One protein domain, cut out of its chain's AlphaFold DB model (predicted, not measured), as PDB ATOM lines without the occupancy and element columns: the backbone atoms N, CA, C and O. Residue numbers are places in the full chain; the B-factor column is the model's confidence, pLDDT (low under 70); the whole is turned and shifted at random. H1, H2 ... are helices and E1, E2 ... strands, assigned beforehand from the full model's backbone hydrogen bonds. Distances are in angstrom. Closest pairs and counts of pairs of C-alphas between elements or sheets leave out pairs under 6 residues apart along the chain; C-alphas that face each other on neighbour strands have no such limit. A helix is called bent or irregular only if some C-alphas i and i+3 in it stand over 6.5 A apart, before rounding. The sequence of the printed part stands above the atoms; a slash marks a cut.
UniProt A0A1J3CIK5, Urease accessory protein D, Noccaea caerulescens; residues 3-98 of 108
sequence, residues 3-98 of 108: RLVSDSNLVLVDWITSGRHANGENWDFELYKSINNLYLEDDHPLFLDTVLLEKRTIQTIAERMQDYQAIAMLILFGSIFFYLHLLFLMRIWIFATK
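Overview. This is residues 3 to 98 of the 108 residues of the protein "Urease accessory protein D" of Noccaea caerulescens (UniProt A0A1J3CIK5). A sheet of three long strands, E1, E6 and E7, has a long narrow ribbon over one of its faces, made of E2 running on into E3 and of E4 running on into E5; the two layers are loosely set, with short H1 at one end and short H2 at the other. The 96 printed residues run E1, E2, E3, E4, E5, H1, E6, H2, E7. The order E1 - E6 - E7 is antiparallel throughout, as are the pairs E2 - E5 and E3 - E4, and the class is mixed, helices and strands. The whole is loose, with a radius of gyration of the C-alphas of 16.5 A, and elongated, spanning 45 by 28 by 21 A.

Arrangement. Start at inner strand E6, residues 70 to 77. On one side is edge strand E1, residues 10 to 17, antiparallel at 173 degrees; look for N 14 and O 73, 3.0 A apart. On the other side is edge strand E7, residues 90 to 97, antiparallel at 167 degrees, with N 74 and O 93 at 2.9 A. Now go to E2, residues 31 to 35, which is near E1, with 5 pairs of C-alphas within 10 A. It is antiparallel to E5, residues 50 to 54, at 180 degrees; N 34 and O 51 are 2.9 A apart. E2 runs on at 20 degrees into E3, residues 38 to 40, and E4, residues 45 to 47, runs on at 57 degrees into E5. E3 and E4 form a hairpin, with N 38 and O 47 at 2.7 A. Residues 3 to 4 pair in parallel with residues 39 to 40 of E3. For H1, residues 61 to 65, the closest C-alphas to E5 are those of Leu 53 and Ile 61, 6.5 A apart; H1 is not on the sheet of E6. H2, residues 79 to 84, only grazes that sheet. H2 is irregular, C-alphas 80 and 83 being 7.3 A apart. The one O i to N i+4 pair of H1 is within hydrogen-bond range; in H2 it is 0 of 2, with 2 of 3 O i to N i+3 pairs.

Along the chain. Find C-alpha 10 at (34.973, 9.098, -7.059), where E1 begins. E1, E6 and E7 each measure 23.1 A, E2 13.4 A and E5 12.5 A. E7 ends at C-alpha 97, (51.119, 6.822, 10.265).

Size, cuts and confidence. The C-alphas farthest apart, of Thr 57 and Tyr 83, are 47.0 A apart. The printed part has no cut. The link from E1 to E2, residues 18 to 30, is long. Mean pLDDT of the printed part is 86.4; residues 82 to 90 are under 70.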
ATOM      1  N   ARG A   3      33.867   0.588 -11.865       93.81
ATOM      2  CA  ARG A   3      33.657   1.089 -13.220       93.81
ATOM      3  C   ARG A   3      33.087   2.494 -13.135       93.81
ATOM      4  O   ARG A   3      32.113   2.716 -12.420       93.81
ATOM      5  N   LEU A   4      33.733   3.418 -13.827       92.62
ATOM      6  CA  LEU A   4      33.447   4.841 -13.800       92.62
ATOM      7  C   LEU A   4      32.875   5.267 -15.142       92.62
ATOM      8  O   LEU A   4      33.407   4.924 -16.197       92.62
ATOM      9  N   VAL A   5      31.798   6.037 -15.078       91.56
ATOM     10  CA  VAL A   5      31.247   6.732 -16.240       91.56
ATOM     11  C   VAL A   5      32.032   8.028 -16.450       91.56
ATOM     12  O   VAL A   5      32.543   8.585 -15.474       91.56
ATOM     13  N   SER A   6      32.149   8.509 -17.690       80.50
ATOM     14  CA  SER A   6      33.081   9.586 -18.083       80.50
ATOM     15  C   SER A   6      32.982  10.881 -17.260       80.50
ATOM     16  O   SER A   6      33.989  11.560 -17.082       80.50
ATOM     17  N   ASP A   7      31.811  11.173 -16.686       85.81
ATOM     18  CA  ASP A   7      31.552  12.380 -15.883       85.81
ATOM     19  C   ASP A   7      31.337  12.094 -14.383       85.81
ATOM     20  O   ASP A   7      30.877  12.951 -13.624       85.81
ATOM     21  N   SER A   8      31.644  10.875 -13.933       91.31
ATOM     22  CA  SER A   8      31.544  10.521 -12.516       91.31
ATOM     23  C   SER A   8      32.653  11.146 -11.679       91.31
ATOM     24  O   SER A   8      33.753  11.444 -12.144       91.31
ATOM     25  N   ASN A   9      32.350  11.303 -10.393       90.69
ATOM     26  CA  ASN A   9      33.326  11.655  -9.379       90.69
ATOM     27  C   ASN A   9      33.447  10.487  -8.401       90.69
ATOM     28  O   ASN A   9      32.439   9.892  -8.016       90.69
ATOM     29  N   LEU A  10      34.668  10.174  -7.988       91.62
ATOM     30  CA  LEU A  10      34.973   9.098  -7.059       91.62
ATOM     31  C   LEU A  10      35.908   9.610  -5.964       91.62
ATOM     32  O   LEU A  10      36.934  10.230  -6.238       91.62
ATOM     33  N   VAL A  11      35.558   9.270  -4.726       92.69
ATOM     34  CA  VAL A  11      36.470   9.252  -3.584       92.69
ATOM     35  C   VAL A  11      36.579   7.804  -3.139       92.69
ATOM     36  O   VAL A  11      35.600   7.240  -2.652       92.69
ATOM     37  N   LEU A  12      37.746   7.196  -3.317       92.62
ATOM     38  CA  LEU A  12      38.038   5.870  -2.788       92.62
ATOM     39  C   LEU A  12      39.032   6.006  -1.646       92.62
ATOM     40  O   LEU A  12      40.100   6.587  -1.822       92.62
ATOM     41  N   VAL A  13      38.663   5.470  -0.487       92.38
ATOM     42  CA  VAL A  13      39.544   5.371   0.672       92.38
ATOM     43  C   VAL A  13      39.677   3.901   1.030       92.38
ATOM     44  O   VAL A  13      38.672   3.236   1.269       92.38
ATOM     45  N   ASP A  14      40.910   3.415   1.064       92.00
ATOM     46  CA  ASP A  14      41.254   2.073   1.527       92.00
ATOM     47  C   ASP A  14      42.346   2.192   2.590       92.00
ATOM     48  O   ASP A  14      43.238   3.026   2.461       92.00
ATOM     49  N   TRP A  15      42.289   1.401   3.655       93.50
ATOM     50  CA  TRP A  15      43.342   1.387   4.662       93.50
ATOM     51  C   TRP A  15      43.508   0.013   5.289       93.50
ATOM     52  O   TRP A  15      42.565  -0.759   5.448       93.50
ATOM     53  N   ILE A  16      44.729  -0.245   5.744       92.25
ATOM     54  CA  ILE A  16      45.055  -1.366   6.612       92.25
ATOM     55  C   ILE A  16      45.799  -0.866   7.843       92.25
ATOM     56  O   ILE A  16      46.614   0.053   7.765       92.25
ATOM     57  N   THR A  17      45.516  -1.492   8.981       92.19
ATOM     58  CA  THR A  17      46.211  -1.251  10.246       92.19
ATOM     59  C   THR A  17      47.058  -2.461  10.626       92.19
ATOM     60  O   THR A  17      46.822  -3.568  10.139       92.19
ATOM     61  N   SER A  18      48.020  -2.256  11.520       90.94
ATOM     62  CA  SER A  18      48.866  -3.300  12.101       90.94
ATOM     63  C   SER A  18      48.079  -4.359  12.881       90.94
ATOM     64  O   SER A  18      48.614  -5.428  13.158       90.94
ATOM     65  N   GLY A  19      46.801  -4.119  13.183       86.69
ATOM     66  CA  GLY A  19      45.921  -5.049  13.885       86.69
ATOM     67  C   GLY A  19      45.502  -4.530  15.256       86.69
ATOM     68  O   GLY A  19      45.599  -3.337  15.561       86.69
ATOM     69  N   ARG A  20      44.986  -5.426  16.100       80.94
ATOM     70  CA  ARG A  20      44.587  -5.095  17.474       80.94
ATOM     71  C   ARG A  20      45.794  -5.078  18.402       80.94
ATOM     72  O   ARG A  20      46.114  -6.081  19.040       80.94
ATOM     73  N   HIS A  21      46.367  -3.893  18.586       73.94
ATOM     74  CA  HIS A  21      47.427  -3.665  19.572       73.94
ATOM     75  C   HIS A  21      47.080  -4.170  20.980       73.94
ATOM     76  O   HIS A  21      47.951  -4.697  21.666       73.94
ATOM     77  N   ALA A  22      45.813  -4.059  21.399       70.12
ATOM     78  CA  ALA A  22      45.350  -4.540  22.705       70.12
ATOM     79  C   ALA A  22      45.532  -6.061  22.900       70.12
ATOM     80  O   ALA A  22      45.669  -6.518  24.028       70.12
ATOM     81  N   ASN A  23      45.598  -6.825  21.806       76.31
ATOM     82  CA  ASN A  23      45.827  -8.270  21.808       76.31
ATOM     83  C   ASN A  23      47.271  -8.642  21.420       76.31
ATOM     84  O   ASN A  23      47.549  -9.808  21.151       76.31
ATOM     85  N   GLY A  24      48.183  -7.667  21.356       76.62
ATOM     86  CA  GLY A  24      49.567  -7.878  20.924       76.62
ATOM     87  C   GLY A  24      49.743  -8.062  19.413       76.62
ATOM     88  O   GLY A  24      50.853  -8.342  18.972       76.62
ATOM     89  N   GLU A  25      48.685  -7.884  18.614       81.69
ATOM     90  CA  GLU A  25      48.779  -7.959  17.155       81.69
ATOM     91  C   GLU A  25      49.552  -6.733  16.626       81.69
ATOM     92  O   GLU A  25      49.184  -5.588  16.900       81.69
ATOM     93  N   ASN A  26      50.623  -6.974  15.864       89.75
ATOM     94  CA  ASN A  26      51.365  -5.951  15.123       89.75
ATOM     95  C   ASN A  26      51.895  -6.545  13.811       89.75
ATOM     96  O   ASN A  26      52.938  -7.194  13.787       89.75
ATOM     97  N   TRP A  27      51.145  -6.348  12.731       92.81
ATOM     98  CA  TRP A  27      51.382  -6.930  11.412       92.81
ATOM     99  C   TRP A  27      51.579  -8.459  11.454       92.81
ATOM    100  O   TRP A  27      52.346  -9.009  10.665       92.81
ATOM    101  N   ASP A  28      50.893  -9.150  12.372       90.81
ATOM    102  CA  ASP A  28      51.080 -10.588  12.649       90.81
ATOM    103  C   ASP A  28      50.128 -11.500  11.850       90.81
ATOM    104  O   ASP A  28      49.768 -12.600  12.258       90.81
ATOM    105  N   PHE A  29      49.669 -11.036  10.690       90.62
ATOM    106  CA  PHE A  29      48.862 -11.845   9.781       90.62
ATOM    107  C   PHE A  29      49.741 -12.550   8.739       90.62
ATOM    108  O   PHE A  29      50.804 -12.067   8.353       90.62
ATOM    109  N   GLU A  30      49.278 -13.699   8.244       91.81
ATOM    110  CA  GLU A  30      50.020 -14.487   7.249       91.81
ATOM    111  C   GLU A  30      49.957 -13.866   5.847       91.81
ATOM    112  O   GLU A  30      50.947 -13.850   5.112       91.81
ATOM    113  N   LEU A  31      48.795 -13.329   5.470       93.44
ATOM    114  CA  LEU A  31      48.554 -12.756   4.153       93.44
ATOM    115  C   LEU A  31      47.464 -11.686   4.220       93.44
ATOM    116  O   LEU A  31      46.372 -11.925   4.728       93.44
ATOM    117  N   TYR A  32      47.739 -10.544   3.608       93.88
ATOM    118  CA  TYR A  32      46.768  -9.525   3.258       93.88
ATOM    119  C   TYR A  32      46.942  -9.145   1.794       93.88
ATOM    120  O   TYR A  32      48.059  -8.933   1.314       93.88
ATOM    121  N   LYS A  33      45.817  -9.043   1.089       95.06
ATOM    122  CA  LYS A  33      45.772  -8.615  -0.302       95.06
ATOM    123  C   LYS A  33      44.598  -7.663  -0.504       95.06
ATOM    124  O   LYS A  33      43.457  -8.080  -0.328       95.06
ATOM    125  N   SER A  34      44.880  -6.434  -0.923       93.69
ATOM    126  CA  SER A  34      43.869  -5.486  -1.406       93.69
ATOM    127  C   SER A  34      44.070  -5.234  -2.894       93.69
ATOM    128  O   SER A  34      45.208  -5.206  -3.362       93.69
ATOM    129  N   ILE A  35      42.977  -5.107  -3.649       94.88
ATOM    130  CA  ILE A  35      42.994  -4.818  -5.088       94.88
ATOM    131  C   ILE A  35      41.995  -3.697  -5.378       94.88
ATOM    132  O   ILE A  35      40.779  -3.913  -5.344       94.88
ATOM    133  N   ASN A  36      42.512  -2.533  -5.764       93.69
ATOM    134  CA  ASN A  36      41.721  -1.355  -6.106       93.69
ATOM    135  C   ASN A  36      41.858  -1.037  -7.598       93.69
ATOM    136  O   ASN A  36      42.604  -0.151  -8.001       93.69
ATOM    137  N   ASN A  37      41.120  -1.769  -8.434       95.38
ATOM    138  CA  ASN A  37      41.114  -1.534  -9.879       95.38
ATOM    139  C   ASN A  37      39.945  -0.631 -10.290       95.38
ATOM    140  O   ASN A  37      38.790  -0.969 -10.007       95.38
ATOM    141  N   LEU A  38      40.250   0.462 -10.985       94.44
ATOM    142  CA  LEU A  38      39.328   1.421 -11.587       94.44
ATOM    143  C   LEU A  38      39.396   1.323 -13.115       94.44
ATOM    144  O   LEU A  38      40.480   1.360 -13.700       94.44
ATOM    145  N   TYR A  39      38.231   1.262 -13.748       94.94
ATOM    146  CA  TYR A  39      38.066   1.215 -15.200       94.94
ATOM    147  C   TYR A  39      37.047   2.257 -15.655       94.94
ATOM    148  O   TYR A  39      36.161   2.618 -14.881       94.94
ATOM    149  N   LEU A  40      37.134   2.692 -16.909       91.50
ATOM    150  CA  LEU A  40      36.053   3.395 -17.597       91.50
ATOM    151  C   LEU A  40      34.968   2.412 -18.080       91.50
ATOM    152  O   LEU A  40      35.121   1.184 -18.013       91.50
ATOM    153  N   GLU A  41      33.832   2.947 -18.532       87.81
ATOM    154  CA  GLU A  41      32.704   2.166 -19.062       87.81
ATOM    155  C   GLU A  41      33.093   1.202 -20.191       87.81
ATOM    156  O   GLU A  41      32.529   0.115 -20.277       87.81
ATOM    157  N   ASP A  42      34.099   1.555 -20.985       89.44
ATOM    158  CA  ASP A  42      34.627   0.812 -22.133       89.44
ATOM    159  C   ASP A  42      35.739  -0.197 -21.772       89.44
ATOM    160  O   ASP A  42      36.499  -0.623 -22.638       89.44
ATOM    161  N   ASP A  43      35.847  -0.583 -20.495       90.25
ATOM    162  CA  ASP A  43      36.905  -1.457 -19.959       90.25
ATOM    163  C   ASP A  43      38.325  -0.873 -20.053       90.25
ATOM    164  O   ASP A  43      39.300  -1.562 -19.737       90.25
ATOM    165  N   HIS A  44      38.477   0.411 -20.392       91.44
ATOM    166  CA  HIS A  44      39.787   1.049 -20.354       91.44
ATOM    167  C   HIS A  44      40.270   1.206 -18.901       91.44
ATOM    168  O   HIS A  44      39.564   1.789 -18.071       91.44
ATOM    169  N   PRO A  45      41.469   0.705 -18.547       93.25
ATOM    170  CA  PRO A  45      41.987   0.809 -17.189       93.25
ATOM    171  C   PRO A  45      42.397   2.252 -16.874       93.25
ATOM    172  O   PRO A  45      43.186   2.854 -17.599       93.25
ATOM    173  N   LEU A  46      41.895   2.785 -15.759       91.44
ATOM    174  CA  LEU A  46      42.280   4.101 -15.232       91.44
ATOM    175  C   LEU A  46      43.346   3.993 -14.147       91.44
ATOM    176  O   LEU A  46      44.293   4.774 -14.107       91.44
ATOM    177  N   PHE A  47      43.172   3.027 -13.250       91.25
ATOM    178  CA  PHE A  47      44.064   2.798 -12.125       91.25
ATOM    179  C   PHE A  47      44.002   1.331 -11.734       91.25
ATOM    180  O   PHE A  47      42.916   0.783 -11.572       91.25
ATOM    181  N   LEU A  48      45.154   0.691 -11.592       93.38
ATOM    182  CA  LEU A  48      45.253  -0.702 -11.185       93.38
ATOM    183  C   LEU A  48      46.207  -0.761 -10.004       93.38
ATOM    184  O   LEU A  48      47.384  -0.429 -10.147       93.38
ATOM    185  N   ASP A  49      45.692  -1.176  -8.857       92.94
ATOM    186  CA  ASP A  49      46.467  -1.283  -7.632       92.94
ATOM    187  C   ASP A  49      46.299  -2.652  -7.000       92.94
ATOM    188  O   ASP A  49      45.228  -3.264  -7.021       92.94
ATOM    189  N   THR A  50      47.395  -3.148  -6.445       94.62
ATOM    190  CA  THR A  50      47.400  -4.355  -5.637       94.62
ATOM    191  C   THR A  50      48.395  -4.180  -4.505       94.62
ATOM    192  O   THR A  50      49.606  -4.168  -4.724       94.62
ATOM    193  N   VAL A  51      47.879  -4.125  -3.282       93.25
ATOM    194  CA  VAL A  51      48.684  -4.195  -2.065       93.25
ATOM    195  C   VAL A  51      48.775  -5.653  -1.645       93.25
ATOM    196  O   VAL A  51      47.752  -6.304  -1.447       93.25
ATOM    197  N   LEU A  52      49.997  -6.165  -1.494       94.88
ATOM    198  CA  LEU A  52      50.264  -7.524  -1.029       94.88
ATOM    199  C   LEU A  52      51.217  -7.486   0.165       94.88
ATOM    200  O   LEU A  52      52.391  -7.139   0.032       94.88
ATOM    201  N   LEU A  53      50.713  -7.894   1.324       94.31
ATOM    202  CA  LEU A  53      51.490  -8.070   2.541       94.31
ATOM    203  C   LEU A  53      51.422  -9.543   2.931       94.31
ATOM    204  O   LEU A  53      50.425 -10.016   3.455       94.31
ATOM    205  N   GLU A  54      52.484 -10.275   2.645       94.94
ATOM    206  CA  GLU A  54      52.604 -11.698   2.975       94.94
ATOM    207  C   GLU A  54      53.755 -11.909   3.954       94.94
ATOM    208  O   GLU A  54      54.800 -11.255   3.835       94.94
ATOM    209  N   LYS A  55      53.599 -12.819   4.908       91.50
ATOM    210  CA  LYS A  55      54.698 -13.237   5.770       91.50
ATOM    211  C   LYS A  55      55.721 -13.986   4.923       91.50
ATOM    212  O   LYS A  55      55.387 -14.920   4.198       91.50
ATOM    213  N   ARG A  56      56.980 -13.551   4.978       90.00
ATOM    214  CA  ARG A  56      58.087 -14.188   4.256       90.00
ATOM    215  C   ARG A  56      59.033 -14.836   5.252       90.00
ATOM    216  O   ARG A  56      59.195 -14.350   6.364       90.00
ATOM    217  N   THR A  57      59.718 -15.893   4.824       84.75
ATOM    218  CA  THR A  57      60.666 -16.639   5.669       84.75
ATOM    219  C   THR A  57      61.823 -15.775   6.181       84.75
ATOM    220  O   THR A  57      62.349 -16.032   7.254       84.75
ATOM    221  N   ILE A  58      62.232 -14.767   5.403       88.44
ATOM    222  CA  ILE A  58      63.418 -13.938   5.680       88.44
ATOM    223  C   ILE A  58      63.053 -12.640   6.412       88.44
ATOM    224  O   ILE A  58      63.889 -12.084   7.114       88.44
ATOM    225  N   GLN A  59      61.830 -12.138   6.225       89.69
ATOM    226  CA  GLN A  59      61.407 -10.858   6.780       89.69
ATOM    227  C   GLN A  59      59.904 -10.871   7.058       89.69
ATOM    228  O   GLN A  59      59.087 -11.177   6.181       89.69
ATOM    229  N   THR A  60      59.545 -10.507   8.279       91.44
ATOM    230  CA  THR A  60      58.162 -10.346   8.719       91.44
ATOM    231  C   THR A  60      57.515  -9.121   8.071       91.44
ATOM    232  O   THR A  60      58.169  -8.233   7.512       91.44
ATOM    233  N   ILE A  61      56.187  -9.054   8.135       93.38
ATOM    234  CA  ILE A  61      55.455  -7.870   7.684       93.38
ATOM    235  C   ILE A  61      55.792  -6.683   8.592       93.38
ATOM    236  O   ILE A  61      56.112  -5.618   8.073       93.38
ATOM    237  N   ALA A  62      55.844  -6.895   9.911       91.88
ATOM    238  CA  ALA A  62      56.229  -5.878  10.888       91.88
ATOM    239  C   ALA A  62      57.584  -5.231  10.565       91.88
ATOM    240  O   ALA A  62      57.689  -4.011  10.526       91.88
ATOM    241  N   GLU A  63      58.608  -6.018  10.227       91.94
ATOM    242  CA  GLU A  63      59.922  -5.478   9.852       91.94
ATOM    243  C   GLU A  63      59.884  -4.652   8.563       91.94
ATOM    244  O   GLU A  63      60.634  -3.689   8.434       91.94
ATOM    245  N   ARG A  64      59.030  -4.983   7.591       92.00
ATOM    246  CA  ARG A  64      58.872  -4.148   6.383       92.00
ATOM    247  C   ARG A  64      58.105  -2.863   6.674       92.00
ATOM    248  O   ARG A  64      58.387  -1.832   6.074       92.00
ATOM    249  N   MET A  65      57.155  -2.944   7.596       91.19
ATOM    250  CA  MET A  65      56.293  -1.844   8.006       91.19
ATOM    251  C   MET A  65      56.936  -0.928   9.053       91.19
ATOM    252  O   MET A  65      56.471   0.194   9.246       91.19
ATOM    253  N   GLN A  66      58.042  -1.360   9.669       89.75
ATOM    254  CA  GLN A  66      58.773  -0.614  10.692       89.75
ATOM    255  C   GLN A  66      57.807  -0.183  11.814       89.75
ATOM    256  O   GLN A  66      57.006  -0.985  12.288       89.75
ATOM    257  N   ASP A  67      57.839   1.087  12.218       87.62
ATOM    258  CA  ASP A  67      56.962   1.596  13.278       87.62
ATOM    259  C   ASP A  67      55.602   2.091  12.762       87.62
ATOM    260  O   ASP A  67      54.829   2.670  13.532       87.62
ATOM    261  N   TYR A  68      55.313   1.956  11.464       90.25
ATOM    262  CA  TYR A  68      54.034   2.400  10.919       90.25
ATOM    263  C   TYR A  68      52.928   1.437  11.337       90.25
ATOM    264  O   TYR A  68      53.044   0.227  11.175       90.25
ATOM    265  N   GLN A  69      51.838   1.993  11.851       89.69
ATOM    266  CA  GLN A  69      50.701   1.245  12.385       89.69
ATOM    267  C   GLN A  69      49.501   1.244  11.446       89.69
ATOM    268  O   GLN A  69      48.562   0.481  11.638       89.69
ATOM    269  N   ALA A  70      49.512   2.090  10.419       90.81
ATOM    270  CA  ALA A  70      48.520   2.038   9.363       90.81
ATOM    271  C   ALA A  70      49.085   2.560   8.045       90.81
ATOM    272  O   ALA A  70      49.911   3.477   8.042       90.81
ATOM    273  N   ILE A  71      48.585   2.000   6.945       91.12
ATOM    274  CA  ILE A  71      48.686   2.567   5.602       91.12
ATOM    275  C   ILE A  71      47.271   2.876   5.130       91.12
ATOM    276  O   ILE A  71      46.384   2.039   5.275       91.12
ATOM    277  N   ALA A  72      47.075   4.042   4.528       90.94
ATOM    278  CA  ALA A  72      45.845   4.399   3.842       90.94
ATOM    279  C   ALA A  72      46.136   4.896   2.426       90.94
ATOM    280  O   ALA A  72      47.136   5.570   2.186       90.94
ATOM    281  N   MET A  73      45.232   4.597   1.507       90.75
ATOM    282  CA  MET A  73      45.175   5.107   0.151       90.75
ATOM    283  C   MET A  73      43.932   5.980   0.001       90.75
ATOM    284  O   MET A  73      42.838   5.580   0.391       90.75
ATOM    285  N   LEU A  74      44.103   7.158  -0.592       90.75
ATOM    286  CA  LEU A  74      43.023   8.038  -1.021       90.75
ATOM    287  C   LEU A  74      43.145   8.261  -2.526       90.75
ATOM    288  O   LEU A  74      44.141   8.826  -2.983       90.75
ATOM    289  N   ILE A  75      42.119   7.872  -3.275       90.06
ATOM    290  CA  ILE A  75      41.978   8.171  -4.697       90.06
ATOM    291  C   ILE A  75      40.850   9.180  -4.864       90.06
ATOM    292  O   ILE A  75      39.714   8.929  -4.466       90.06
ATOM    293  N   LEU A  76      41.175  10.315  -5.472       90.06
ATOM    294  CA  LEU A  76      40.215  11.323  -5.905       90.06
ATOM    295  C   LEU A  76      40.189  11.326  -7.428       90.06
ATOM    296  O   LEU A  76      41.231  11.520  -8.055       90.06
ATOM    297  N   PHE A  77      39.015  11.128  -8.013       89.31
ATOM    298  CA  PHE A  77      38.810  11.156  -9.456       89.31
ATOM    299  C   PHE A  77      37.575  11.984  -9.796       89.31
ATOM    300  O   PHE A  77      36.563  11.901  -9.104       89.31
ATOM    301  N   GLY A  78      37.651  12.754 -10.877       88.25
ATOM    302  CA  GLY A  78      36.530  13.528 -11.401       88.25
ATOM    303  C   GLY A  78      36.668  15.034 -11.200       88.25
ATOM    304  O   GLY A  78      37.513  15.541 -10.455       88.25
ATOM    305  N   SER A  79      35.830  15.766 -11.926       84.88
ATOM    306  CA  SER A  79      35.919  17.213 -12.096       84.88
ATOM    307  C   SER A  79      35.599  18.020 -10.835       84.88
ATOM    308  O   SER A  79      36.081  19.142 -10.682       84.88
ATOM    309  N   ILE A  80      34.860  17.468  -9.871       85.38
ATOM    310  CA  ILE A  80      34.541  18.196  -8.633       85.38
ATOM    311  C   ILE A  80      35.799  18.540  -7.816       85.38
ATOM    312  O   ILE A  80      35.808  19.505  -7.052       85.38
ATOM    313  N   PHE A  81      36.895  17.804  -8.028       79.56
ATOM    314  CA  PHE A  81      38.176  18.020  -7.356       79.56
ATOM    315  C   PHE A  81      39.077  19.055  -8.052       79.56
ATOM    316  O   PHE A  81      40.179  19.305  -7.566       79.56
ATOM    317  N   PHE A  82      38.631  19.715  -9.133       68.25
ATOM    318  CA  PHE A  82      39.426  20.725  -9.858       68.25
ATOM    319  C   PHE A  82      39.859  21.920  -8.995       68.25
ATOM    320  O   PHE A  82      40.930  22.486  -9.216       68.25
ATOM    321  N   TYR A  83      39.070  22.286  -7.980       67.81
ATOM    322  CA  TYR A  83      39.430  23.357  -7.044       67.81
ATOM    323  C   TYR A  83      40.555  22.957  -6.075       67.81
ATOM    324  O   TYR A  83      41.155  23.820  -5.440       67.81
ATOM    325  N   LEU A  84      40.899  21.667  -6.003       62.16
ATOM    326  CA  LEU A  84      41.944  21.110  -5.142       62.16
ATOM    327  C   LEU A  84      43.330  21.076  -5.833       62.16
ATOM    328  O   LEU A  84      44.133  20.198  -5.534       62.16
ATOM    329  N   HIS A  85      43.608  22.050  -6.715       52.94
ATOM    330  CA  HIS A  85      44.782  22.280  -7.589       52.94
ATOM    331  C   HIS A  85      44.587  21.911  -9.078       52.94
ATOM    332  O   HIS A  85      44.325  20.761  -9.430       52.94
ATOM    333  N   LEU A  86      44.831  22.905  -9.950       51.72
ATOM    334  CA  LEU A  86      44.914  22.792 -11.412       51.72
ATOM    335  C   LEU A  86      45.997  21.776 -11.812       51.72
ATOM    336  O   LEU A  86      47.168  22.069 -11.601       51.72
ATOM    337  N   LEU A  87      45.616  20.623 -12.380       52.88
ATOM    338  CA  LEU A  87      46.230  19.961 -13.558       52.88
ATOM    339  C   LEU A  87      45.982  18.444 -13.653       52.88
ATOM    340  O   LEU A  87      46.278  17.877 -14.699       52.88
ATOM    341  N   PHE A  88      45.399  17.774 -12.655       53.19
ATOM    342  CA  PHE A  88      45.221  16.314 -12.720       53.19
ATOM    343  C   PHE A  88      43.787  15.868 -12.412       53.19
ATOM    344  O   PHE A  88      43.266  16.144 -11.335       53.19
ATOM    345  N   LEU A  89      43.180  15.142 -13.363       63.62
ATOM    346  CA  LEU A  89      41.853  14.502 -13.268       63.62
ATOM    347  C   LEU A  89      41.797  13.360 -12.234       63.62
ATOM    348  O   LEU A  89      40.711  12.940 -11.838       63.62
ATOM    349  N   MET A  90      42.960  12.868 -11.792       69.56
ATOM    350  CA  MET A  90      43.099  11.829 -10.775       69.56
ATOM    351  C   MET A  90      44.251  12.164  -9.821       69.56
ATOM    352  O   MET A  90      45.339  12.532 -10.265       69.56
ATOM    353  N   ARG A  91      44.029  12.021  -8.509       75.19
ATOM    354  CA  ARG A  91      45.048  12.198  -7.459       75.19
ATOM    355  C   ARG A  91      45.058  10.979  -6.547       75.19
ATOM    356  O   ARG A  91      44.000  10.551  -6.098       75.19
ATOM    357  N   ILE A  92      46.251  10.471  -6.249       78.06
ATOM    358  CA  ILE A  92      46.460   9.332  -5.352       78.06
ATOM    359  C   ILE A  92      47.378   9.783  -4.223       78.06
ATOM    360  O   ILE A  92      48.456  10.319  -4.475       78.06
ATOM    361  N   TRP A  93      46.948   9.553  -2.989       79.19
ATOM    362  CA  TRP A  93      47.753   9.785  -1.799       79.19
ATOM    363  C   TRP A  93      47.887   8.490  -1.021       79.19
ATOM    364  O   TRP A  93      46.885   7.833  -0.747       79.19
ATOM    365  N   ILE A  94      49.120   8.154  -0.652       79.81
ATOM    366  CA  ILE A  94      49.408   7.060   0.268       79.81
ATOM    367  C   ILE A  94      49.920   7.687   1.556       79.81
ATOM    368  O   ILE A  94      50.919   8.405   1.560       79.81
ATOM    369  N   PHE A  95      49.212   7.425   2.644       84.12
ATOM    370  CA  PHE A  95      49.561   7.881   3.976       84.12
ATOM    371  C   PHE A  95      50.039   6.691   4.788       84.12
ATOM    372  O   PHE A  95      49.405   5.641   4.772       84.12
ATOM    373  N   ALA A  96      51.125   6.872   5.530       83.50
ATOM    374  CA  ALA A  96      51.536   5.941   6.563       83.50
ATOM    375  C   ALA A  96      51.658   6.711   7.876       83.50
ATOM    376  O   ALA A  96      52.241   7.795   7.915       83.50
ATOM    377  N   THR A  97      51.087   6.174   8.949       82.88
ATOM    378  CA  THR A  97      51.119   6.822  10.265       82.88
ATOM    379  C   THR A  97      51.667   5.883  11.324       82.88
ATOM    380  O   THR A  97      51.369   4.690  11.323       82.88
ATOM    381  N   LYS A  98      52.479   6.430  12.232       80.69
ATOM    382  CA  LYS A  98      52.922   5.739  13.453       80.69
ATOM    383  C   LYS A  98      51.861   5.781  14.558       80.69
ATOM    384  O   LYS A  98      51.908   4.985  15.484       80.69
TER     385      LYS A  98